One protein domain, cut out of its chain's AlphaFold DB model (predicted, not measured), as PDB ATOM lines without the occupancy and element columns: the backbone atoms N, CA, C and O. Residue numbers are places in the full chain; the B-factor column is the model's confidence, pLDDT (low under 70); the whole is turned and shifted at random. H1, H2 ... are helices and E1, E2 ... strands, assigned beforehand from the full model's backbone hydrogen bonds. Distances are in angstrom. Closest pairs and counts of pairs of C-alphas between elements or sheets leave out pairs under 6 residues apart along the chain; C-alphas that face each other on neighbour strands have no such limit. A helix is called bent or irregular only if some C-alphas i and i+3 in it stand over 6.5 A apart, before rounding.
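What this domain is: This is residues 4 to 154 of the 749 residues of the protein "DUF3578 domain-containing protein" of Firmicutes bacterium (UniProt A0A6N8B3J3). One strongly twisted sheet of eight strands is folded back on itself like part of a barrel, with E1 E2 E7 E8 E4 facing E6 E3 and E5 as the hinge; H2 packs on one face, near both leaves, and H1 and H3 are on the opposite face. The long helix H4 only grazes the sheet with residues 104 to 107 and runs out as an arm, where residues 118 to 124 stick out. The printed part has 151 residues with four named helices and eight named strands, along the chain E1 E2 H1 E3 H2 E4 E5 E6 H3 H4 E7 E8, of mixed class. The sheet's order is E1 E2 E7 E8 E4 E5 E6 E3, mixed, and the whole is compact, with a radius of gyration of the C-alphas of 15.6 A and spans of 47 by 40 by 31 A.

Where its parts are: The strands are E1, residues 8 to 10, from C-alpha (-91.247, 35.098, 53.161); E2, 17 to 22; E3, 31 to 34; E4, 56 to 63, 21.6 A; E5, 66 to 76, 31.4 A; E6, 83 to 88; E7, 134 to 140, 20.1 A; and E8, 146 to 153, 22.7 A, ending at C-alpha (-82.470, 44.693, 59.681). The helices are H1, 25 to 29; H2, 36 to 45; H3, 93 to 102; and H4, 104 to 120, 24.0 A. H2 is irregular: C-alphas 37 and 40 are 7.4 A apart.

How they stand to each other: E4 E5 E6 form a meander, each strand the antiparallel neighbour of the one before, with N 59 and O 70 at 2.8 A and N 73 and O 86 at 2.9 A. E8 and E4 are parallel, with N 147 and O 60 at 2.9 A. The hairpin E7 and E8 has N 137 and O 150 at 2.8 A. The edge strands E1 and E3 come closest at the C-alphas of Trp 8 and Ile 34, 7.8 A. H2 has a height over the sheet of 5.9 A; its closest C-alphas to E2 are those of Asp 41 and Ile 18, 5.5 A. H1 touches H3, closest at the C-alphas of Phe 28 and Lys 96, 5.6 A. H4, with residues 107 to 110 alone, only just touches H1, with 3 pairs of C-alphas within 8 A, the closest those of Leu 110 and Trp 25, 6.7 A. Every O i to N i+4 pair is within hydrogen-bond range in H3 and H4, but 4 of 6 in H2 and 0 of 1 in H1, where 2 of 2 O i to N i+3 pairs are.

The domain as a whole: The C-alphas farthest apart, those of Asn 120 and Lys 142, are 48.8 A apart. The printed part has no cut; the link from H4 to E7, residues 121 to 133, is long. The mean pLDDT of the printed part is 82.4, with residues 76 to 83, 105, 118 to 127, 129 to 132 and 153 to 154 under 70.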
ATOM      1  N   SER A   4     -97.522  37.507  51.983       84.44
ATOM      2  CA  SER A   4     -96.700  36.967  53.076       84.44
ATOM      3  C   SER A   4     -97.042  35.502  53.351       84.44
ATOM      4  O   SER A   4     -98.216  35.134  53.433       84.44
ATOM      5  N   LYS A   5     -96.019  34.651  53.476       82.06
ATOM      6  CA  LYS A   5     -96.149  33.227  53.802       82.06
ATOM      7  C   LYS A   5     -94.912  32.725  54.544       82.06
ATOM      8  O   LYS A   5     -93.805  32.746  54.008       82.06
ATOM      9  N   ARG A   6     -95.110  32.148  55.735       83.12
ATOM     10  CA  ARG A   6     -94.019  31.654  56.603       83.12
ATOM     11  C   ARG A   6     -92.998  32.774  56.853       83.12
ATOM     12  O   ARG A   6     -93.382  33.828  57.334       83.12
ATOM     13  N   SER A   7     -91.728  32.547  56.534       86.00
ATOM     14  CA  SER A   7     -90.647  33.523  56.649       86.00
ATOM     15  C   SER A   7     -90.458  34.376  55.386       86.00
ATOM     16  O   SER A   7     -89.486  35.112  55.320       86.00
ATOM     17  N   TRP A   8     -91.350  34.311  54.394       89.19
ATOM     18  CA  TRP A   8     -91.247  35.098  53.161       89.19
ATOM     19  C   TRP A   8     -92.339  36.163  53.052       89.19
ATOM     20  O   TRP A   8     -93.495  35.914  53.398       89.19
ATOM     21  N   SER A   9     -91.992  37.324  52.504       88.56
ATOM     22  CA  SER A   9     -92.911  38.432  52.230       88.56
ATOM     23  C   SER A   9     -92.519  39.185  50.960       88.56
ATOM     24  O   SER A   9     -91.352  39.201  50.593       88.56
ATOM     25  N   LYS A  10     -93.472  39.848  50.301       86.06
ATOM     26  CA  LYS A  10     -93.222  40.767  49.179       86.06
ATOM     27  C   LYS A  10     -94.068  42.030  49.323       86.06
ATOM     28  O   LYS A  10     -95.229  41.980  49.752       86.06
ATOM     29  N   GLU A  11     -93.474  43.166  48.981       79.38
ATOM     30  CA  GLU A  11     -94.138  44.468  48.937       79.38
ATOM     31  C   GLU A  11     -94.219  44.958  47.491       79.38
ATOM     32  O   GLU A  11     -93.198  45.028  46.814       79.38
ATOM     33  N   ASP A  12     -95.418  45.314  47.021       70.94
ATOM     34  CA  ASP A  12     -95.655  45.661  45.607       70.94
ATOM     35  C   ASP A  12     -95.007  46.984  45.168       70.94
ATOM     36  O   ASP A  12     -94.869  47.246  43.976       70.94
ATOM     37  N   ASN A  13     -94.570  47.813  46.119       71.38
ATOM     38  CA  ASN A  13     -94.066  49.160  45.849       71.38
ATOM     39  C   ASN A  13     -92.537  49.228  45.662       71.38
ATOM     40  O   ASN A  13     -92.006  50.321  45.472       71.38
ATOM     41  N   ILE A  14     -91.820  48.097  45.723       75.56
ATOM     42  CA  ILE A  14     -90.351  48.064  45.634       75.56
ATOM     43  C   ILE A  14     -89.926  47.550  44.253       75.56
ATOM     44  O   ILE A  14     -90.061  46.370  43.928       75.56
ATOM     45  N   LEU A  15     -89.395  48.455  43.426       78.50
ATOM     46  CA  LEU A  15     -88.998  48.152  42.052       78.50
ATOM     47  C   LEU A  15     -87.894  47.083  42.015       78.50
ATOM     48  O   LEU A  15     -86.811  47.261  42.566       78.50
ATOM     49  N   GLY A  16     -88.153  45.985  41.302       83.12
ATOM     50  CA  GLY A  16     -87.172  44.918  41.092       83.12
ATOM     51  C   GLY A  16     -87.020  43.930  42.253       83.12
ATOM     52  O   GLY A  16     -86.207  43.014  42.137       83.12
ATOM     53  N   LEU A  17     -87.794  44.071  43.333       90.75
ATOM     54  CA  LEU A  17     -87.834  43.095  44.419       90.75
ATOM     55  C   LEU A  17     -88.541  41.811  43.954       90.75
ATOM     56  O   LEU A  17     -89.699  41.832  43.535       90.75
ATOM     57  N   ILE A  18     -87.842  40.684  44.058       92.94
ATOM     58  CA  ILE A  18     -88.393  39.341  43.854       92.94
ATOM     59  C   ILE A  18     -89.226  38.979  45.082       92.94
ATOM     60  O   ILE A  18     -90.435  38.804  44.972       92.94
ATOM     61  N   ALA A  19     -88.575  38.899  46.246       92.38
ATOM     62  CA  ALA A  19     -89.181  38.618  47.544       92.38
ATOM     63  C   ALA A  19     -88.187  38.919  48.681       92.38
ATOM     64  O   ALA A  19     -86.982  39.030  48.457       92.38
ATOM     65  N   SER A  20     -88.691  38.989  49.908       90.38
ATOM     66  CA  SER A  20     -87.931  39.188  51.142       90.38
ATOM     67  C   SER A  20     -88.050  37.966  52.041       90.38
ATOM     68  O   SER A  20     -89.145  37.427  52.218       90.38
ATOM     69  N   LYS A  21     -86.941  37.543  52.643       90.94
ATOM     70  CA  LYS A  21     -86.846  36.376  53.522       90.94
ATOM     71  C   LYS A  21     -86.409  36.793  54.918       90.94
ATOM     72  O   LYS A  21     -85.269  37.188  55.102       90.94
ATOM     73  N   LYS A  22     -87.273  36.610  55.912       88.75
ATOM     74  CA  LYS A  22     -86.915  36.654  57.333       88.75
ATOM     75  C   LYS A  22     -85.897  35.558  57.653       88.75
ATOM     76  O   LYS A  22     -86.148  34.388  57.339       88.75
ATOM     77  N   VAL A  23     -84.772  35.922  58.253       89.25
ATOM     78  CA  VAL A  23     -83.662  35.023  58.587       89.25
ATOM     79  C   VAL A  23     -84.133  33.941  59.564       89.25
ATOM     80  O   VAL A  23     -84.898  34.181  60.497       89.25
ATOM     81  N   ASP A  24     -83.719  32.703  59.299       89.56
ATOM     82  CA  ASP A  24     -83.923  31.551  60.173       89.56
ATOM     83  C   ASP A  24     -82.689  30.641  60.108       89.56
ATOM     84  O   ASP A  24     -81.768  30.886  59.331       89.56
ATOM     85  N   TRP A  25     -82.666  29.569  60.906       89.50
ATOM     86  CA  TRP A  25     -81.469  28.736  61.031       89.50
ATOM     87  C   TRP A  25     -80.979  28.132  59.702       89.50
ATOM     88  O   TRP A  25     -79.788  27.860  59.555       89.50
ATOM     89  N   SER A  26     -81.873  27.903  58.734       89.50
ATOM     90  CA  SER A  26     -81.487  27.279  57.460       89.50
ATOM     91  C   SER A  26     -80.488  28.129  56.673       89.50
ATOM     92  O   SER A  26     -79.580  27.565  56.053       89.50
ATOM     93  N   VAL A  27     -80.579  29.459  56.810       91.69
ATOM     94  CA  VAL A  27     -79.701  30.450  56.167       91.69
ATOM     95  C   VAL A  27     -78.236  30.243  56.565       91.69
ATOM     96  O   VAL A  27     -77.337  30.412  55.751       91.69
ATOM     97  N   PHE A  28     -77.980  29.794  57.793       90.75
ATOM     98  CA  PHE A  28     -76.617  29.591  58.298       90.75
ATOM     99  C   PHE A  28     -76.039  28.208  57.983       90.75
ATOM    100  O   PHE A  28     -74.849  27.979  58.190       90.75
ATOM    101  N   GLN A  29     -76.861  27.260  57.520       87.56
ATOM    102  CA  GLN A  29     -76.411  25.891  57.261       87.56
ATOM    103  C   GLN A  29     -76.369  25.524  55.790       87.56
ATOM    104  O   GLN A  29     -75.334  25.053  55.331       87.56
ATOM    105  N   TYR A  30     -77.482  25.673  55.077       87.44
ATOM    106  CA  TYR A  30     -77.614  25.108  53.733       87.44
ATOM    107  C   TYR A  30     -78.321  26.024  52.739       87.44
ATOM    108  O   TYR A  30     -78.148  25.825  51.538       87.44
ATOM    109  N   GLY A  31     -79.079  27.027  53.195       91.12
ATOM    110  CA  GLY A  31     -79.739  27.979  52.312       91.12
ATOM    111  C   GLY A  31     -81.152  28.345  52.733       91.12
ATOM    112  O   GLY A  31     -81.409  28.654  53.889       91.12
ATOM    113  N   THR A  32     -82.086  28.365  51.785       91.94
ATOM    114  CA  THR A  32     -83.478  28.744  52.061       91.94
ATOM    115  C   THR A  32     -84.455  28.039  51.129       91.94
ATOM    116  O   THR A  32     -84.169  27.790  49.959       91.94
ATOM    117  N   HIS A  33     -85.636  27.713  51.652       90.50
ATOM    118  CA  HIS A  33     -86.728  27.112  50.889       90.50
ATOM    119  C   HIS A  33     -87.735  28.186  50.484       90.50
ATOM    120  O   HIS A  33     -88.224  28.919  51.346       90.50
ATOM    121  N   ILE A  34     -88.089  28.236  49.204       90.31
ATOM    122  CA  ILE A  34     -89.036  29.184  48.616       90.31
ATOM    123  C   ILE A  34     -90.436  28.533  48.575       90.31
ATOM    124  O   ILE A  34     -90.627  27.511  47.901       90.31
ATOM    125  N   PRO A  35     -91.432  29.089  49.293       87.56
ATOM    126  CA  PRO A  35     -92.812  28.619  49.241       87.56
ATOM    127  C   PRO A  35     -93.394  28.731  47.831       87.56
ATOM    128  O   PRO A  35     -93.067  29.675  47.119       87.56
ATOM    129  N   VAL A  36     -94.308  27.818  47.480       85.38
ATOM    130  CA  VAL A  36     -95.025  27.801  46.185       85.38
ATOM    131  C   VAL A  36     -95.623  29.157  45.847       85.38
ATOM    132  O   VAL A  36     -95.553  29.581  44.700       85.38
ATOM    133  N   ASP A  37     -96.133  29.867  46.860       88.19
ATOM    134  CA  ASP A  37     -96.678  31.206  46.689       88.19
ATOM    135  C   ASP A  37     -95.695  32.110  45.930       88.19
ATOM    136  O   ASP A  37     -96.133  32.829  45.052       88.19
ATOM    137  N   PHE A  38     -94.385  32.038  46.181       90.50
ATOM    138  CA  PHE A  38     -93.377  32.911  45.564       90.50
ATOM    139  C   PHE A  38     -92.752  32.362  44.268       90.50
ATOM    140  O   PHE A  38     -91.860  33.000  43.721       90.50
ATOM    141  N   HIS A  39     -93.160  31.194  43.755       90.88
ATOM    142  CA  HIS A  39     -92.503  30.586  42.581       90.88
ATOM    143  C   HIS A  39     -92.618  31.454  41.327       90.88
ATOM    144  O   HIS A  39     -91.615  31.645  40.650       90.88
ATOM    145  N   GLU A  40     -93.788  32.045  41.085       90.19
ATOM    146  CA  GLU A  40     -94.027  32.964  39.963       90.19
ATOM    147  C   GLU A  40     -93.087  34.182  40.011       90.19
ATOM    148  O   GLU A  40     -92.546  34.598  38.990       90.19
ATOM    149  N   ASP A  41     -92.801  34.700  41.212       91.81
ATOM    150  CA  ASP A  41     -91.901  35.841  41.399       91.81
ATOM    151  C   ASP A  41     -90.458  35.493  40.973       91.81
ATOM    152  O   ASP A  41     -89.768  36.289  40.329       91.81
ATOM    153  N   PHE A  42     -89.997  34.284  41.309       93.00
ATOM    154  CA  PHE A  42     -88.676  33.781  40.915       93.00
ATOM    155  C   PHE A  42     -88.630  33.329  39.449       93.00
ATOM    156  O   PHE A  42     -87.583  33.440  38.813       93.00
ATOM    157  N   GLU A  43     -89.739  32.842  38.896       92.19
ATOM    158  CA  GLU A  43     -89.879  32.524  37.474       92.19
ATOM    159  C   GLU A  43     -89.769  33.789  36.615       92.19
ATOM    160  O   GLU A  43     -88.962  33.827  35.683       92.19
ATOM    161  N   GLU A  44     -90.480  34.863  36.982       90.56
ATOM    162  CA  GLU A  44     -90.382  36.172  36.324       90.56
ATOM    163  C   GLU A  44     -88.942  36.707  36.370       90.56
ATOM    164  O   GLU A  44     -88.399  37.155  35.357       90.56
ATOM    165  N   ALA A  45     -88.282  36.601  37.529       91.12
ATOM    166  CA  ALA A  45     -86.888  37.015  37.699       91.12
ATOM    167  C   ALA A  45     -85.894  36.211  36.840       91.12
ATOM    168  O   ALA A  45     -84.784  36.677  36.582       91.12
ATOM    169  N   ASN A  46     -86.289  35.020  36.391       92.44
ATOM    170  CA  ASN A  46     -85.502  34.134  35.540       92.44
ATOM    171  C   ASN A  46     -86.006  34.108  34.086       92.44
ATOM    172  O   ASN A  46     -85.742  33.143  33.372       92.44
ATOM    173  N   ASN A  47     -86.708  35.155  33.635       90.31
ATOM    174  CA  ASN A  47     -87.264  35.274  32.279       90.31
ATOM    175  C   ASN A  47     -88.259  34.158  31.901       90.31
ATOM    176  O   ASN A  47     -88.301  33.736  30.746       90.31
ATOM    177  N   GLY A  48     -89.066  33.689  32.852       88.00
ATOM    178  CA  GLY A  48     -90.075  32.656  32.606       88.00
ATOM    179  C   GLY A  48     -89.559  31.222  32.749       88.00
ATOM    180  O   GLY A  48     -90.212  30.299  32.274       88.00
ATOM    181  N   GLU A  49     -88.379  31.015  33.346       86.62
ATOM    182  CA  GLU A  49     -87.794  29.681  33.509       86.62
ATOM    183  C   GLU A  49     -87.470  29.326  34.965       86.62
ATOM    184  O   GLU A  49     -86.710  30.006  35.659       86.62
ATOM    185  N   LEU A  50     -87.888  28.137  35.391       88.12
ATOM    186  CA  LEU A  50     -87.441  27.493  36.629       88.12
ATOM    187  C   LEU A  50     -86.827  26.114  36.338       88.12
ATOM    188  O   LEU A  50     -87.098  25.519  35.293       88.12
ATOM    189  N   PRO A  51     -85.965  25.580  37.224       86.44
ATOM    190  CA  PRO A  51     -85.497  24.204  37.095       86.44
ATOM    191  C   PRO A  51     -86.683  23.228  37.119       86.44
ATOM    192  O   PRO A  51     -87.541  23.288  38.002       86.44
ATOM    193  N   GLY A  52     -86.707  22.295  36.163       82.25
ATOM    194  CA  GLY A  52     -87.695  21.217  36.126       82.25
ATOM    195  C   GLY A  52     -87.596  20.296  37.347       82.25
ATOM    196  O   GLY A  52     -86.575  20.262  38.041       82.25
ATOM    197  N   ARG A  53     -88.649  19.521  37.607       79.94
ATOM    198  CA  ARG A  53     -88.764  18.648  38.785       79.94
ATOM    199  C   ARG A  53     -87.536  17.743  38.972       79.94
ATOM    200  O   ARG A  53     -87.173  16.977  38.083       79.94
ATOM    201  N   GLY A  54     -86.897  17.827  40.141       78.62
ATOM    202  CA  GLY A  54     -85.700  17.050  40.486       78.62
ATOM    203  C   GLY A  54     -84.384  17.581  39.902       78.62
ATOM    204  O   GLY A  54     -83.328  17.039  40.227       78.62
ATOM    205  N   SER A  55     -84.425  18.639  39.087       84.31
ATOM    206  CA  SER A  55     -83.241  19.274  38.500       84.31
ATOM    207  C   SER A  55     -82.763  20.482  39.315       84.31
ATOM    208  O   SER A  55     -83.493  21.040  40.140       84.31
ATOM    209  N   SER A  56     -81.508  20.865  39.092       89.50
ATOM    210  CA  SER A  56     -80.837  22.001  39.726       89.50
ATOM    211  C   SER A  56     -80.206  22.872  38.648       89.50
ATOM    212  O   SER A  56     -79.668  22.338  37.676       89.50
ATOM    213  N   LYS A  57     -80.234  24.192  38.827       92.44
ATOM    214  CA  LYS A  57     -79.499  25.151  37.994       92.44
ATOM    215  C   LYS A  57     -78.522  25.960  38.866       92.44
ATOM    216  O   LYS A  57     -78.888  26.299  39.994       92.44
ATOM    217  N   PRO A  58     -77.310  26.275  38.371       93.62
ATOM    218  CA  PRO A  58     -76.396  27.190  39.053       93.62
ATOM    219  C   PRO A  58     -77.037  28.565  39.246       93.62
ATOM    220  O   PRO A  58     -77.738  29.048  38.359       93.62
ATOM    221  N   LEU A  59     -76.786  29.185  40.395       95.31
ATOM    222  CA  LEU A  59     -77.320  30.482  40.793       95.31
ATOM    223  C   LEU A  59     -76.185  31.366  41.315       95.31
ATOM    224  O   LEU A  59     -75.403  30.932  42.155       95.31
ATOM    225  N   LYS A  60     -76.132  32.626  40.877       96.25
ATOM    226  CA  LYS A  60     -75.166  33.614  41.384       96.25
ATOM    227  C   LYS A  60     -75.839  34.607  42.322       96.25
ATOM    228  O   LYS A  60     -76.784  35.289  41.923       96.25
ATOM    229  N   LEU A  61     -75.329  34.720  43.544       96.06
ATOM    230  CA  LEU A  61     -75.786  35.688  44.540       96.06
ATOM    231  C   LEU A  61     -74.783  36.841  44.620       96.06
ATOM    232  O   LEU A  61     -73.610  36.615  44.901       96.06
ATOM    233  N   ILE A  62     -75.231  38.064  44.341       93.62
ATOM    234  CA  ILE A  62     -74.403  39.272  44.413       93.62
ATOM    235  C   ILE A  62     -74.664  39.962  45.748       93.62
ATOM    236  O   ILE A  62     -75.778  40.437  45.967       93.62
ATOM    237  N   ILE A  63     -73.649  40.044  46.606       90.75
ATOM    238  CA  ILE A  63     -73.710  40.709  47.916       90.75
ATOM    239  C   ILE A  63     -72.534  41.680  47.993       90.75
ATOM    240  O   ILE A  63     -71.399  41.278  47.746       90.75
ATOM    241  N   ASP A  64     -72.796  42.956  48.281       82.94
ATOM    242  CA  ASP A  64     -71.774  44.014  48.381       82.94
ATOM    243  C   ASP A  64     -70.814  44.071  47.165       82.94
ATOM    244  O   ASP A  64     -69.632  44.379  47.280       82.94
ATOM    245  N   GLY A  65     -71.322  43.742  45.969       81.56
ATOM    246  CA  GLY A  65     -70.548  43.699  44.719       81.56
ATOM    247  C   GLY A  65     -69.757  42.404  44.477       81.56
ATOM    248  O   GLY A  65     -69.280  42.197  43.360       81.56
ATOM    249  N   ASN A  66     -69.678  41.507  45.460       88.44
ATOM    250  CA  ASN A  66     -69.033  40.199  45.348       88.44
ATOM    251  C   ASN A  66     -70.019  39.130  44.863       88.44
ATOM    252  O   ASN A  66     -71.217  39.205  45.138       88.44
ATOM    253  N   ILE A  67     -69.516  38.127  44.137       93.69
ATOM    254  CA  ILE A  67     -70.327  37.045  43.565       93.69
ATOM    255  C   ILE A  67     -70.088  35.758  44.350       93.69
ATOM    256  O   ILE A  67     -68.967  35.260  44.397       93.69
ATOM    257  N   TYR A  68     -71.168  35.186  44.877       94.31
ATOM    258  CA  TYR A  68     -71.171  33.908  45.575       94.31
ATOM    259  C   TYR A  68     -71.947  32.862  44.775       94.31
ATOM    260  O   TYR A  68     -73.066  33.105  44.318       94.31
ATOM    261  N   GLU A  69     -71.348  31.685  44.611       94.75
ATOM    262  CA  GLU A  69     -71.963  30.558  43.911       94.75
ATOM    263  C   GLU A  69     -72.969  29.831  44.818       94.75
ATOM    264  O   GLU A  69     -72.673  29.511  45.975       94.75
ATOM    265  N   ALA A  70     -74.150  29.557  44.268       95.12
ATOM    266  CA  ALA A  70     -75.256  28.821  44.869       95.12
ATOM    267  C   ALA A  70     -75.952  27.966  43.792       95.12
ATOM    268  O   ALA A  70     -75.583  27.967  42.618       95.12
ATOM    269  N   ASN A  71     -76.990  27.229  44.170       93.88
ATOM    270  CA  ASN A  71     -77.836  26.477  43.250       93.88
ATOM    271  C   ASN A  71     -79.305  26.718  43.573       93.88
ATOM    272  O   ASN A  71     -79.672  26.739  44.745       93.88
ATOM    273  N   ILE A  72     -80.152  26.834  42.553       93.06
ATOM    274  CA  ILE A  72     -81.604  26.756  42.721       93.06
ATOM    275  C   ILE A  72     -82.094  25.389  42.241       93.06
ATOM    276  O   ILE A  72     -81.822  24.975  41.111       93.06
ATOM    277  N   LYS A  73     -82.797  24.663  43.110       90.69
ATOM    278  CA  LYS A  73     -83.233  23.283  42.876       90.69
ATOM    279  C   LYS A  73     -84.731  23.144  43.096       90.69
ATOM    280  O   LYS A  73     -85.254  23.652  44.082       90.69
ATOM    281  N   ASN A  74     -85.404  22.404  42.217       87.62
ATOM    282  CA  ASN A  74     -86.790  21.985  42.435       87.62
ATOM    283  C   ASN A  74     -86.797  20.588  43.075       87.62
ATOM    284  O   ASN A  74     -86.467  19.585  42.431       87.62
ATOM    285  N   VAL A  75     -87.121  20.520  44.368       79.00
ATOM    286  CA  VAL A  75     -87.086  19.283  45.157       79.00
ATOM    287  C   VAL A  75     -88.478  18.654  45.219       79.00
ATOM    288  O   VAL A  75     -89.419  19.230  45.760       79.00
ATOM    289  N   SER A  76     -88.593  17.413  44.736       66.69
ATOM    290  CA  SER A  76     -89.790  16.580  44.907       66.69
ATOM    291  C   SER A  76     -89.683  15.784  46.209       66.69
ATOM    292  O   SER A  76     -88.828  14.904  46.323       66.69
ATOM    293  N   ARG A  77     -90.559  16.038  47.189       59.53
ATOM    294  CA  ARG A  77     -90.667  15.185  48.389       59.53
ATOM    295  C   ARG A  77     -91.416  13.892  48.048       59.53
ATOM    296  O   ARG A  77     -92.442  13.930  47.378       59.53
ATOM    297  N   GLN A  78     -90.910  12.740  48.495       52.53
ATOM    298  CA  GLN A  78     -91.627  11.469  48.337       52.53
ATOM    299  C   GLN A  78     -92.963  11.524  49.096       52.53
ATOM    300  O   GLN A  78     -92.983  11.811  50.290       52.53
ATOM    301  N   GLY A  79     -94.072  11.250  48.401       54.16
ATOM    302  CA  GLY A  79     -95.402  11.093  49.003       54.16
ATOM    303  C   GLY A  79     -96.231  12.369  49.206       54.16
ATOM    304  O   GLY A  79     -97.311  12.272  49.780       54.16
ATOM    305  N   VAL A  80     -95.781  13.543  48.741       56.25
ATOM    306  CA  VAL A  80     -96.557  14.799  48.813       56.25
ATOM    307  C   VAL A  80     -96.510  15.520  47.464       56.25
ATOM    308  O   VAL A  80     -95.429  15.763  46.936       56.25
ATOM    309  N   ASP A  81     -97.673  15.883  46.919       55.16
ATOM    310  CA  ASP A  81     -97.832  16.540  45.609       55.16
ATOM    311  C   ASP A  81     -97.579  18.062  45.676       55.16
ATOM    312  O   ASP A  81     -98.347  18.879  45.180       55.16
ATOM    313  N   THR A  82     -96.519  18.462  46.383       58.81
ATOM    314  CA  THR A  82     -96.123  19.870  46.545       58.81
ATOM    315  C   THR A  82     -94.664  20.043  46.158       58.81
ATOM    316  O   THR A  82     -93.789  19.409  46.757       58.81
ATOM    317  N   GLU A  83     -94.411  20.907  45.178       68.00
ATOM    318  CA  GLU A  83     -93.071  21.283  44.733       68.00
ATOM    319  C   GLU A  83     -92.458  22.317  45.685       68.00
ATOM    320  O   GLU A  83     -93.138  23.231  46.156       68.00
ATOM    321  N   VAL A  84     -91.168  22.177  45.999       72.62
ATOM    322  CA  VAL A  84     -90.438  23.149  46.824       72.62
ATOM    323  C   VAL A  84     -89.178  23.559  46.078       72.62
ATOM    324  O   VAL A  84     -88.295  22.735  45.838       72.62
ATOM    325  N   LEU A  85     -89.098  24.840  45.721       87.81
ATOM    326  CA  LEU A  85     -87.861  25.446  45.248       87.81
ATOM    327  C   LEU A  85     -86.948  25.717  46.442       87.81
ATOM    328  O   LEU A  85     -87.392  26.198  47.483       87.81
ATOM    329  N   GLU A  86     -85.666  25.428  46.293       91.62
ATOM    330  CA  GLU A  86     -84.647  25.666  47.310       91.62
ATOM    331  C   GLU A  86     -83.465  26.391  46.679       91.62
ATOM    332  O   GLU A  86     -82.960  25.961  45.643       91.62
ATOM    333  N   ILE A  87     -83.016  27.471  47.319       94.06
ATOM    334  CA  ILE A  87     -81.703  28.057  47.062       94.06
ATOM    335  C   ILE A  87     -80.738  27.406  48.045       94.06
ATOM    336  O   ILE A  87     -80.901  27.572  49.253       94.06
ATOM    337  N   ASN A  88     -79.751  26.678  47.530       92.62
ATOM    338  CA  ASN A  88     -78.777  25.937  48.314       92.62
ATOM    339  C   ASN A  88     -77.356  26.448  48.055       92.62
ATOM    340  O   ASN A  88     -76.942  26.611  46.905       92.62
ATOM    341  N   TYR A  89     -76.611  26.670  49.131       93.25
ATOM    342  CA  TYR A  89     -75.204  27.066  49.101       93.25
ATOM    343  C   TYR A  89     -74.378  26.347  50.178       93.25
ATOM    344  O   TYR A  89     -73.373  26.870  50.652       93.25
ATOM    345  N   ASP A  90     -74.767  25.128  50.564       86.25
ATOM    346  CA  ASP A  90     -74.089  24.363  51.621       86.25
ATOM    347  C   ASP A  90     -72.594  24.126  51.321       86.25
ATOM    348  O   ASP A  90     -71.743  24.188  52.208       86.25
ATOM    349  N   SER A  91     -72.230  23.952  50.048       85.81
ATOM    350  CA  SER A  91     -70.832  23.799  49.628       85.81
ATOM    351  C   SER A  91     -70.012  25.099  49.657       85.81
ATOM    352  O   SER A  91     -68.802  25.045  49.443       85.81
ATOM    353  N   ASN A  92     -70.632  26.261  49.894       90.38
ATOM    354  CA  ASN A  92     -69.977  27.570  49.884       90.38
ATOM    355  C   ASN A  92     -69.717  28.057  51.321       90.38
ATOM    356  O   ASN A  92     -70.542  28.735  51.932       90.38
ATOM    357  N   ALA A  93     -68.563  27.677  51.879       90.19
ATOM    358  CA  ALA A  93     -68.190  28.023  53.253       90.19
ATOM    359  C   ALA A  93     -68.053  29.539  53.479       90.19
ATOM    360  O   ALA A  93     -68.421  30.026  54.544       90.19
ATOM    361  N   GLU A  94     -67.579  30.278  52.474       91.69
ATOM    362  CA  GLU A  94     -67.405  31.731  52.545       91.69
ATOM    363  C   GLU A  94     -68.754  32.449  52.656       91.69
ATOM    364  O   GLU A  94     -68.937  33.293  53.529       91.69
ATOM    365  N   LEU A  95     -69.737  32.047  51.843       91.00
ATOM    366  CA  LEU A  95     -71.090  32.593  51.928       91.00
ATOM    367  C   LEU A  95     -71.757  32.252  53.268       91.00
ATOM    368  O   LEU A  95     -72.441  33.097  53.836       91.00
ATOM    369  N   LYS A  96     -71.545  31.041  53.802       92.00
ATOM    370  CA  LYS A  96     -72.072  30.671  55.126       92.00
ATOM    371  C   LYS A  96     -71.478  31.536  56.234       92.00
ATOM    372  O   LYS A  96     -72.230  32.007  57.083       92.00
ATOM    373  N   GLN A  97     -70.167  31.776  56.203       87.06
ATOM    374  CA  GLN A  97     -69.520  32.658  57.172       87.06
ATOM    375  C   GLN A  97     -70.027  34.098  57.035       87.06
ATOM    376  O   GLN A  97     -70.408  34.697  58.033       87.06
ATOM    377  N   LEU A  98     -70.164  34.609  55.807       86.94
ATOM    378  CA  LEU A  98     -70.724  35.940  55.559       86.94
ATOM    379  C   LEU A  98     -72.143  36.093  56.125       86.94
ATOM    380  O   LEU A  98     -72.469  37.136  56.682       86.94
ATOM    381  N   MET A  99     -72.989  35.065  55.994       89.56
ATOM    382  CA  MET A  99     -74.339  35.084  56.567       89.56
ATOM    383  C   MET A  99     -74.296  35.154  58.096       89.56
ATOM    384  O   MET A  99     -75.064  35.913  58.673       89.56
ATOM    385  N   VAL A 100     -73.393  34.409  58.749       83.88
ATOM    386  CA  VAL A 100     -73.188  34.490  60.208       83.88
ATOM    387  C   VAL A 100     -72.731  35.890  60.615       83.88
ATOM    388  O   VAL A 100     -73.298  36.466  61.538       83.88
ATOM    389  N   ASP A 101     -71.765  36.455  59.895       74.38
ATOM    390  CA  ASP A 101     -71.184  37.760  60.220       74.38
ATOM    391  C   ASP A 101     -72.189  38.907  60.024       74.38
ATOM    392  O   ASP A 101     -72.201  39.869  60.789       74.38
ATOM    393  N   LYS A 102     -73.045  38.819  58.999       80.12
ATOM    394  CA  LYS A 102     -74.029  39.864  58.666       80.12
ATOM    395  C   LYS A 102     -75.328  39.764  59.464       80.12
ATOM    396  O   LYS A 102     -76.022  40.768  59.572       80.12
ATOM    397  N   PHE A 103     -75.646  38.588  60.002       81.94
ATOM    398  CA  PHE A 103     -76.870  38.321  60.764       81.94
ATOM    399  C   PHE A 103     -76.556  37.758  62.154       81.94
ATOM    400  O   PHE A 103     -77.159  36.771  62.595       81.94
ATOM    401  N   SER A 104     -75.576  38.360  62.836       72.19
ATOM    402  CA  SER A 104     -75.109  37.907  64.149       72.19
ATOM    403  C   SER A 104     -76.235  37.914  65.185       72.19
ATOM    404  O   SER A 104     -76.340  36.985  65.980       72.19
ATOM    405  N   THR A 105     -77.146  38.892  65.115       66.25
ATOM    406  CA  THR A 105     -78.296  39.015  66.026       66.25
ATOM    407  C   THR A 105     -79.233  37.811  65.915       66.25
ATOM    408  O   THR A 105     -79.544  37.160  66.918       66.25
ATOM    409  N   SER A 106     -79.665  37.469  64.695       77.56
ATOM    410  CA  SER A 106     -80.505  36.287  64.464       77.56
ATOM    411  C   SER A 106     -79.740  34.995  64.750       77.56
ATOM    412  O   SER A 106     -80.334  34.032  65.242       77.56
ATOM    413  N   TYR A 107     -78.441  34.951  64.439       81.75
ATOM    414  CA  TYR A 107     -77.591  33.779  64.646       81.75
ATOM    415  C   TYR A 107     -77.441  33.431  66.129       81.75
ATOM    416  O   TYR A 107     -77.747  32.297  66.512       81.75
ATOM    417  N   ASP A 108     -77.037  34.392  66.961       74.81
ATOM    418  CA  ASP A 108     -76.798  34.190  68.393       74.81
ATOM    419  C   ASP A 108     -78.088  33.785  69.114       74.81
ATOM    420  O   ASP A 108     -78.107  32.778  69.826       74.81
ATOM    421  N   TYR A 109     -79.205  34.467  68.828       77.94
ATOM    422  CA  TYR A 109     -80.517  34.099  69.374       77.94
ATOM    423  C   TYR A 109     -80.902  32.655  69.020       77.94
ATOM    424  O   TYR A 109     -81.303  31.864  69.880       77.94
ATOM    425  N   LEU A 110     -80.781  32.275  67.743       81.62
ATOM    426  CA  LEU A 110     -81.141  30.928  67.302       81.62
ATOM    427  C   LEU A 110     -80.183  29.859  67.843       81.62
ATOM    428  O   LEU A 110     -80.620  28.722  68.057       81.62
ATOM    429  N   LYS A 111     -78.908  30.199  68.057       82.12
ATOM    430  CA  LYS A 111     -77.897  29.321  68.654       82.12
ATOM    431  C   LYS A 111     -78.212  29.050  70.125       82.12
ATOM    432  O   LYS A 111     -78.341  27.884  70.496       82.12
ATOM    433  N   GLU A 112     -78.440  30.090  70.924       77.94
ATOM    434  CA  GLU A 112     -78.807  29.955  72.339       77.94
ATOM    435  C   GLU A 112     -80.113  29.176  72.524       77.94
ATOM    436  O   GLU A 112     -80.193  28.254  73.339       77.94
ATOM    437  N   GLU A 113     -81.149  29.495  71.742       79.38
ATOM    438  CA  GLU A 113     -82.428  28.783  71.819       79.38
ATOM    439  C   GLU A 113     -82.288  27.301  71.453       79.38
ATOM    440  O   GLU A 113     -83.020  26.452  71.964       79.38
ATOM    441  N   ARG A 114     -81.326  26.953  70.595       79.50
ATOM    442  CA  ARG A 114     -80.999  25.559  70.278       79.50
ATOM    443  C   ARG A 114     -80.216  24.865  71.388       79.50
ATOM    444  O   ARG A 114     -80.525  23.708  71.676       79.50
ATOM    445  N   GLU A 115     -79.273  25.546  72.030       79.06
ATOM    446  CA  GLU A 115     -78.536  25.023  73.192       79.06
ATOM    447  C   GLU A 115     -79.488  24.750  74.369       79.06
ATOM    448  O   GLU A 115     -79.480  23.652  74.932       79.06
ATOM    449  N   LYS A 116     -80.419  25.672  74.654       75.88
ATOM    450  CA  LYS A 116     -81.477  25.489  75.668       75.88
ATOM    451  C   LYS A 116     -82.383  24.290  75.363       75.88
ATOM    452  O   LYS A 116     -82.822  23.587  76.271       75.88
ATOM    453  N   ARG A 117     -82.662  24.006  74.085       73.38
ATOM    454  CA  ARG A 117     -83.483  22.847  73.675       73.38
ATOM    455  C   ARG A 117     -82.775  21.517  73.826       73.38
ATOM    456  O   ARG A 117     -83.426  20.548  74.209       73.38
ATOM    457  N   GLN A 118     -81.472  21.462  73.542       66.12
ATOM    458  CA  GLN A 118     -80.684  20.247  73.775       66.12
ATOM    459  C   GLN A 118     -80.699  19.845  75.256       66.12
ATOM    460  O   GLN A 118     -80.617  18.660  75.559       66.12
ATOM    461  N   GLN A 119     -80.883  20.811  76.160       61.59
ATOM    462  CA  GLN A 119     -81.012  20.576  77.598       61.59
ATOM    463  C   GLN A 119     -82.454  20.247  78.043       61.59
ATOM    464  O   GLN A 119     -82.629  19.437  78.949       61.59
ATOM    465  N   ASN A 120     -83.484  20.817  77.397       62.06
ATOM    466  CA  ASN A 120     -84.880  20.764  77.878       62.06
ATOM    467  C   ASN A 120     -85.841  19.836  77.097       62.06
ATOM    468  O   ASN A 120     -86.971  19.638  77.534       62.06
ATOM    469  N   GLY A 121     -85.432  19.257  75.960       51.75
ATOM    470  CA  GLY A 121     -86.187  18.192  75.274       51.75
ATOM    471  C   GLY A 121     -87.495  18.595  74.568       51.75
ATOM    472  O   GLY A 121     -88.310  17.719  74.284       51.75
ATOM    473  N   ASP A 122     -87.717  19.880  74.265       51.72
ATOM    474  CA  ASP A 122     -88.962  20.371  73.647       51.72
ATOM    475  C   ASP A 122     -88.848  20.563  72.112       51.72
ATOM    476  O   ASP A 122     -87.841  21.051  71.592       51.72
ATOM    477  N   GLY A 123     -89.887  20.160  71.367       50.94
ATOM    478  CA  GLY A 123     -89.849  19.906  69.913       50.94
ATOM    479  C   GLY A 123     -90.408  21.003  68.992       50.94
ATOM    480  O   GLY A 123     -90.584  20.764  67.795       50.94
ATOM    481  N   LYS A 124     -90.739  22.198  69.497       53.75
ATOM    482  CA  LYS A 124     -91.290  23.294  68.663       53.75
ATOM    483  C   LYS A 124     -90.207  23.983  67.828       53.75
ATOM    484  O   LYS A 124     -89.070  24.064  68.251       53.75
ATOM    485  N   ILE A 125     -90.527  24.522  66.649       57.09
ATOM    486  CA  ILE A 125     -89.590  25.282  65.784       57.09
ATOM    487  C   ILE A 125     -89.353  26.687  66.380       57.09
ATOM    488  O   ILE A 125     -90.325  27.344  66.736       57.09
ATOM    489  N   THR A 126     -88.099  27.157  66.534       63.78
ATOM    490  CA  THR A 126     -87.820  28.546  66.983       63.78
ATOM    491  C   THR A 126     -88.047  29.505  65.827       63.78
ATOM    492  O   THR A 126     -87.421  29.362  64.778       63.78
ATOM    493  N   THR A 127     -88.896  30.503  66.022       67.19
ATOM    494  CA  THR A 127     -88.974  31.674  65.147       67.19
ATOM    495  C   THR A 127     -88.243  32.831  65.812       67.19
ATOM    496  O   THR A 127     -88.438  33.057  67.005       67.19
ATOM    497  N   VAL A 128     -87.425  33.560  65.048       70.62
ATOM    498  CA  VAL A 128     -86.832  34.824  65.509       70.62
ATOM    499  C   VAL A 128     -87.979  35.808  65.805       70.62
ATOM    500  O   VAL A 128     -88.866  35.931  64.953       70.62
ATOM    501  N   PRO A 129     -88.041  36.451  66.982       67.25
ATOM    502  CA  PRO A 129     -89.011  37.507  67.283       67.25
ATOM    503  C   PRO A 129     -88.973  38.640  66.242       67.25
ATOM    504  O   PRO A 129     -87.936  38.892  65.636       67.25
ATOM    505  N   ASP A 130     -90.112  39.277  65.946       62.44
ATOM    506  CA  ASP A 130     -90.217  40.295  64.874       62.44
ATOM    507  C   ASP A 130     -89.404  41.574  65.156       62.44
ATOM    508  O   ASP A 130     -89.001  42.278  64.230       62.44
ATOM    509  N   ASP A 131     -89.145  41.858  66.427       51.97
ATOM    510  CA  ASP A 131     -88.387  43.004  66.934       51.97
ATOM    511  C   ASP A 131     -86.864  42.851  66.812       51.97
ATOM    512  O   ASP A 131     -86.161  43.853  66.869       51.97
ATOM    513  N   ILE A 132     -86.366  41.629  66.605       57.91
ATOM    514  CA  ILE A 132     -84.942  41.349  66.331       57.91
ATOM    515  C   ILE A 132     -84.743  40.610  65.000       57.91
ATOM    516  O   ILE A 132     -83.687  40.043  64.734       57.91
ATOM    517  N   ALA A 133     -85.787  40.562  64.171       70.50
ATOM    518  CA  ALA A 133     -85.764  39.855  62.904       70.50
ATOM    519  C   ALA A 133     -84.857  40.557  61.891       70.50
ATOM    520  O   ALA A 133     -85.026  41.737  61.595       70.50
ATOM    521  N   GLU A 134     -83.953  39.806  61.283       81.00
ATOM    522  CA  GLU A 134     -83.201  40.272  60.121       81.00
ATOM    523  C   GLU A 134     -83.803  39.662  58.847       81.00
ATOM    524  O   GLU A 134     -84.461  38.615  58.883       81.00
ATOM    525  N   TYR A 135     -83.634  40.334  57.712       86.75
ATOM    526  CA  TYR A 135     -84.247  39.983  56.436       86.75
ATOM    527  C   TYR A 135     -83.224  40.023  55.296       86.75
ATOM    528  O   TYR A 135     -82.331  40.864  55.253       86.75
ATOM    529  N   ILE A 136     -83.404  39.128  54.328       92.56
ATOM    530  CA  ILE A 136     -82.679  39.101  53.058       92.56
ATOM    531  C   ILE A 136     -83.660  39.475  51.954       92.56
ATOM    532  O   ILE A 136     -84.621  38.741  51.707       92.56
ATOM    533  N   ASP A 137     -83.408  40.575  51.263       91.44
ATOM    534  CA  ASP A 137     -84.145  40.954  50.065       91.44
ATOM    535  C   ASP A 137     -83.463  40.414  48.820       91.44
ATOM    536  O   ASP A 137     -82.267  40.609  48.614       91.44
ATOM    537  N   PHE A 138     -84.244  39.770  47.961       94.31
ATOM    538  CA  PHE A 138     -83.788  39.249  46.682       94.31
ATOM    539  C   PHE A 138     -84.252  40.186  45.575       94.31
ATOM    540  O   PHE A 138     -85.451  40.329  45.355       94.31
ATOM    541  N   TYR A 139     -83.317  40.787  44.847       91.81
ATOM    542  CA  TYR A 139     -83.603  41.644  43.700       91.81
ATOM    543  C   TYR A 139     -83.256  40.952  42.387       91.81
ATOM    544  O   TYR A 139     -82.198  40.321  42.255       91.81
ATOM    545  N   LYS A 140     -84.127  41.126  41.387       92.06
ATOM    546  CA  LYS A 140     -83.870  40.644  40.030       92.06
ATOM    547  C   LYS A 140     -82.751  41.451  39.390       92.06
ATOM    548  O   LYS A 140     -82.648  42.664  39.578       92.06
ATOM    549  N   THR A 141     -81.915  40.772  38.618       90.69
ATOM    550  CA  THR A 141     -80.895  41.418  37.786       90.69
ATOM    551  C   THR A 141     -81.301  41.336  36.315       90.69
ATOM    552  O   THR A 141     -82.399  40.896  35.982       90.69
ATOM    553  N   LYS A 142     -80.434  41.796  35.407       88.88
ATOM    554  CA  LYS A 142     -80.673  41.681  33.959       88.88
ATOM    555  C   LYS A 142     -80.447  40.260  33.426       88.88
ATOM    556  O   LYS A 142     -80.778  40.003  32.273       88.88
ATOM    557  N   LEU A 143     -79.841  39.374  34.222       90.38
ATOM    558  CA  LEU A 143     -79.508  38.008  33.830       90.38
ATOM    559  C   LEU A 143     -80.346  37.007  34.644       90.38
ATOM    560  O   LEU A 143     -80.484  37.184  35.856       90.38
ATOM    561  N   PRO A 144     -80.883  35.945  34.012       92.31
ATOM    562  CA  PRO A 144     -81.579  34.890  34.738       92.31
ATOM    563  C   PRO A 144     -80.601  34.136  35.648       92.31
ATOM    564  O   PRO A 144     -79.411  34.028  35.339       92.31
ATOM    565  N   TYR A 145     -81.101  33.599  36.762       93.62
ATOM    566  CA  TYR A 145     -80.303  32.899  37.778       93.62
ATOM    567  C   TYR A 145     -79.166  33.742  38.382       93.62
ATOM    568  O   TYR A 145     -78.132  33.222  38.812       93.62
ATOM    569  N   GLN A 146     -79.371  35.056  38.451       95.69
ATOM    570  CA  GLN A 146     -78.493  35.976  39.156       95.69
ATOM    571  C   GLN A 146     -79.324  36.948  39.993       95.69
ATOM    572  O   GLN A 146     -80.107  37.727  39.444       95.69
ATOM    573  N   TYR A 147     -79.138  36.916  41.314       96.38
ATOM    574  CA  TYR A 147     -79.887  37.746  42.261       96.38
ATOM    575  C   TYR A 147     -78.951  38.666  43.023       96.38
ATOM    576  O   TYR A 147     -77.901  38.238  43.500       96.38
ATOM    577  N   ARG A 148     -79.344  39.931  43.156       93.94
ATOM    578  CA  ARG A 148     -78.677  40.878  44.049       93.94
ATOM    579  C   ARG A 148     -79.359  40.806  45.405       93.94
ATOM    580  O   ARG A 148     -80.579  40.936  45.468       93.94
ATOM    581  N   LEU A 149     -78.585  40.562  46.449       93.31
ATOM    582  CA  LEU A 149     -79.085  40.460  47.809       93.31
ATOM    583  C   LEU A 149     -78.791  41.758  48.548       93.31
ATOM    584  O   LEU A 149     -77.668  42.255  48.504       93.31
ATOM    585  N   GLU A 150     -79.801  42.283  49.227       85.94
ATOM    586  CA  GLU A 150     -79.633  43.359  50.202       85.94
ATOM    587  C   GLU A 150     -80.102  42.850  51.563       85.94
ATOM    588  O   GLU A 150     -81.113  42.154  51.672       85.94
ATOM    589  N   PHE A 151     -79.342  43.162  52.604       86.38
ATOM    590  CA  PHE A 151     -79.648  42.739  53.962       86.38
ATOM    591  C   PHE A 151     -80.360  43.879  54.679       86.38
ATOM    592  O   PHE A 151     -79.843  44.993  54.749       86.38
ATOM    593  N   ARG A 152     -81.571  43.608  55.166       71.19
ATOM    594  CA  ARG A 152     -82.397  44.566  55.902       71.19
ATOM    595  C   ARG A 152     -82.559  44.093  57.332       71.19
ATOM    596  O   ARG A 152     -83.110  43.023  57.574       71.19
ATOM    597  N   ASN A 153     -82.157  44.921  58.279       61.41
ATOM    598  CA  ASN A 153     -82.470  44.693  59.681       61.41
ATOM    599  C   ASN A 153     -83.873  45.256  59.957       61.41
ATOM    600  O   ASN A 153     -84.267  46.255  59.350       61.41
ATOM    601  N   SER A 154     -84.661  44.613  60.824       50.16
ATOM    602  CA  SER A 154     -85.904  45.208  61.331       50.16
ATOM    603  C   SER A 154     -85.545  46.480  62.104       50.16
ATOM    604  O   SER A 154     -85.165  46.412  63.266       50.16
TER     605      SER A 154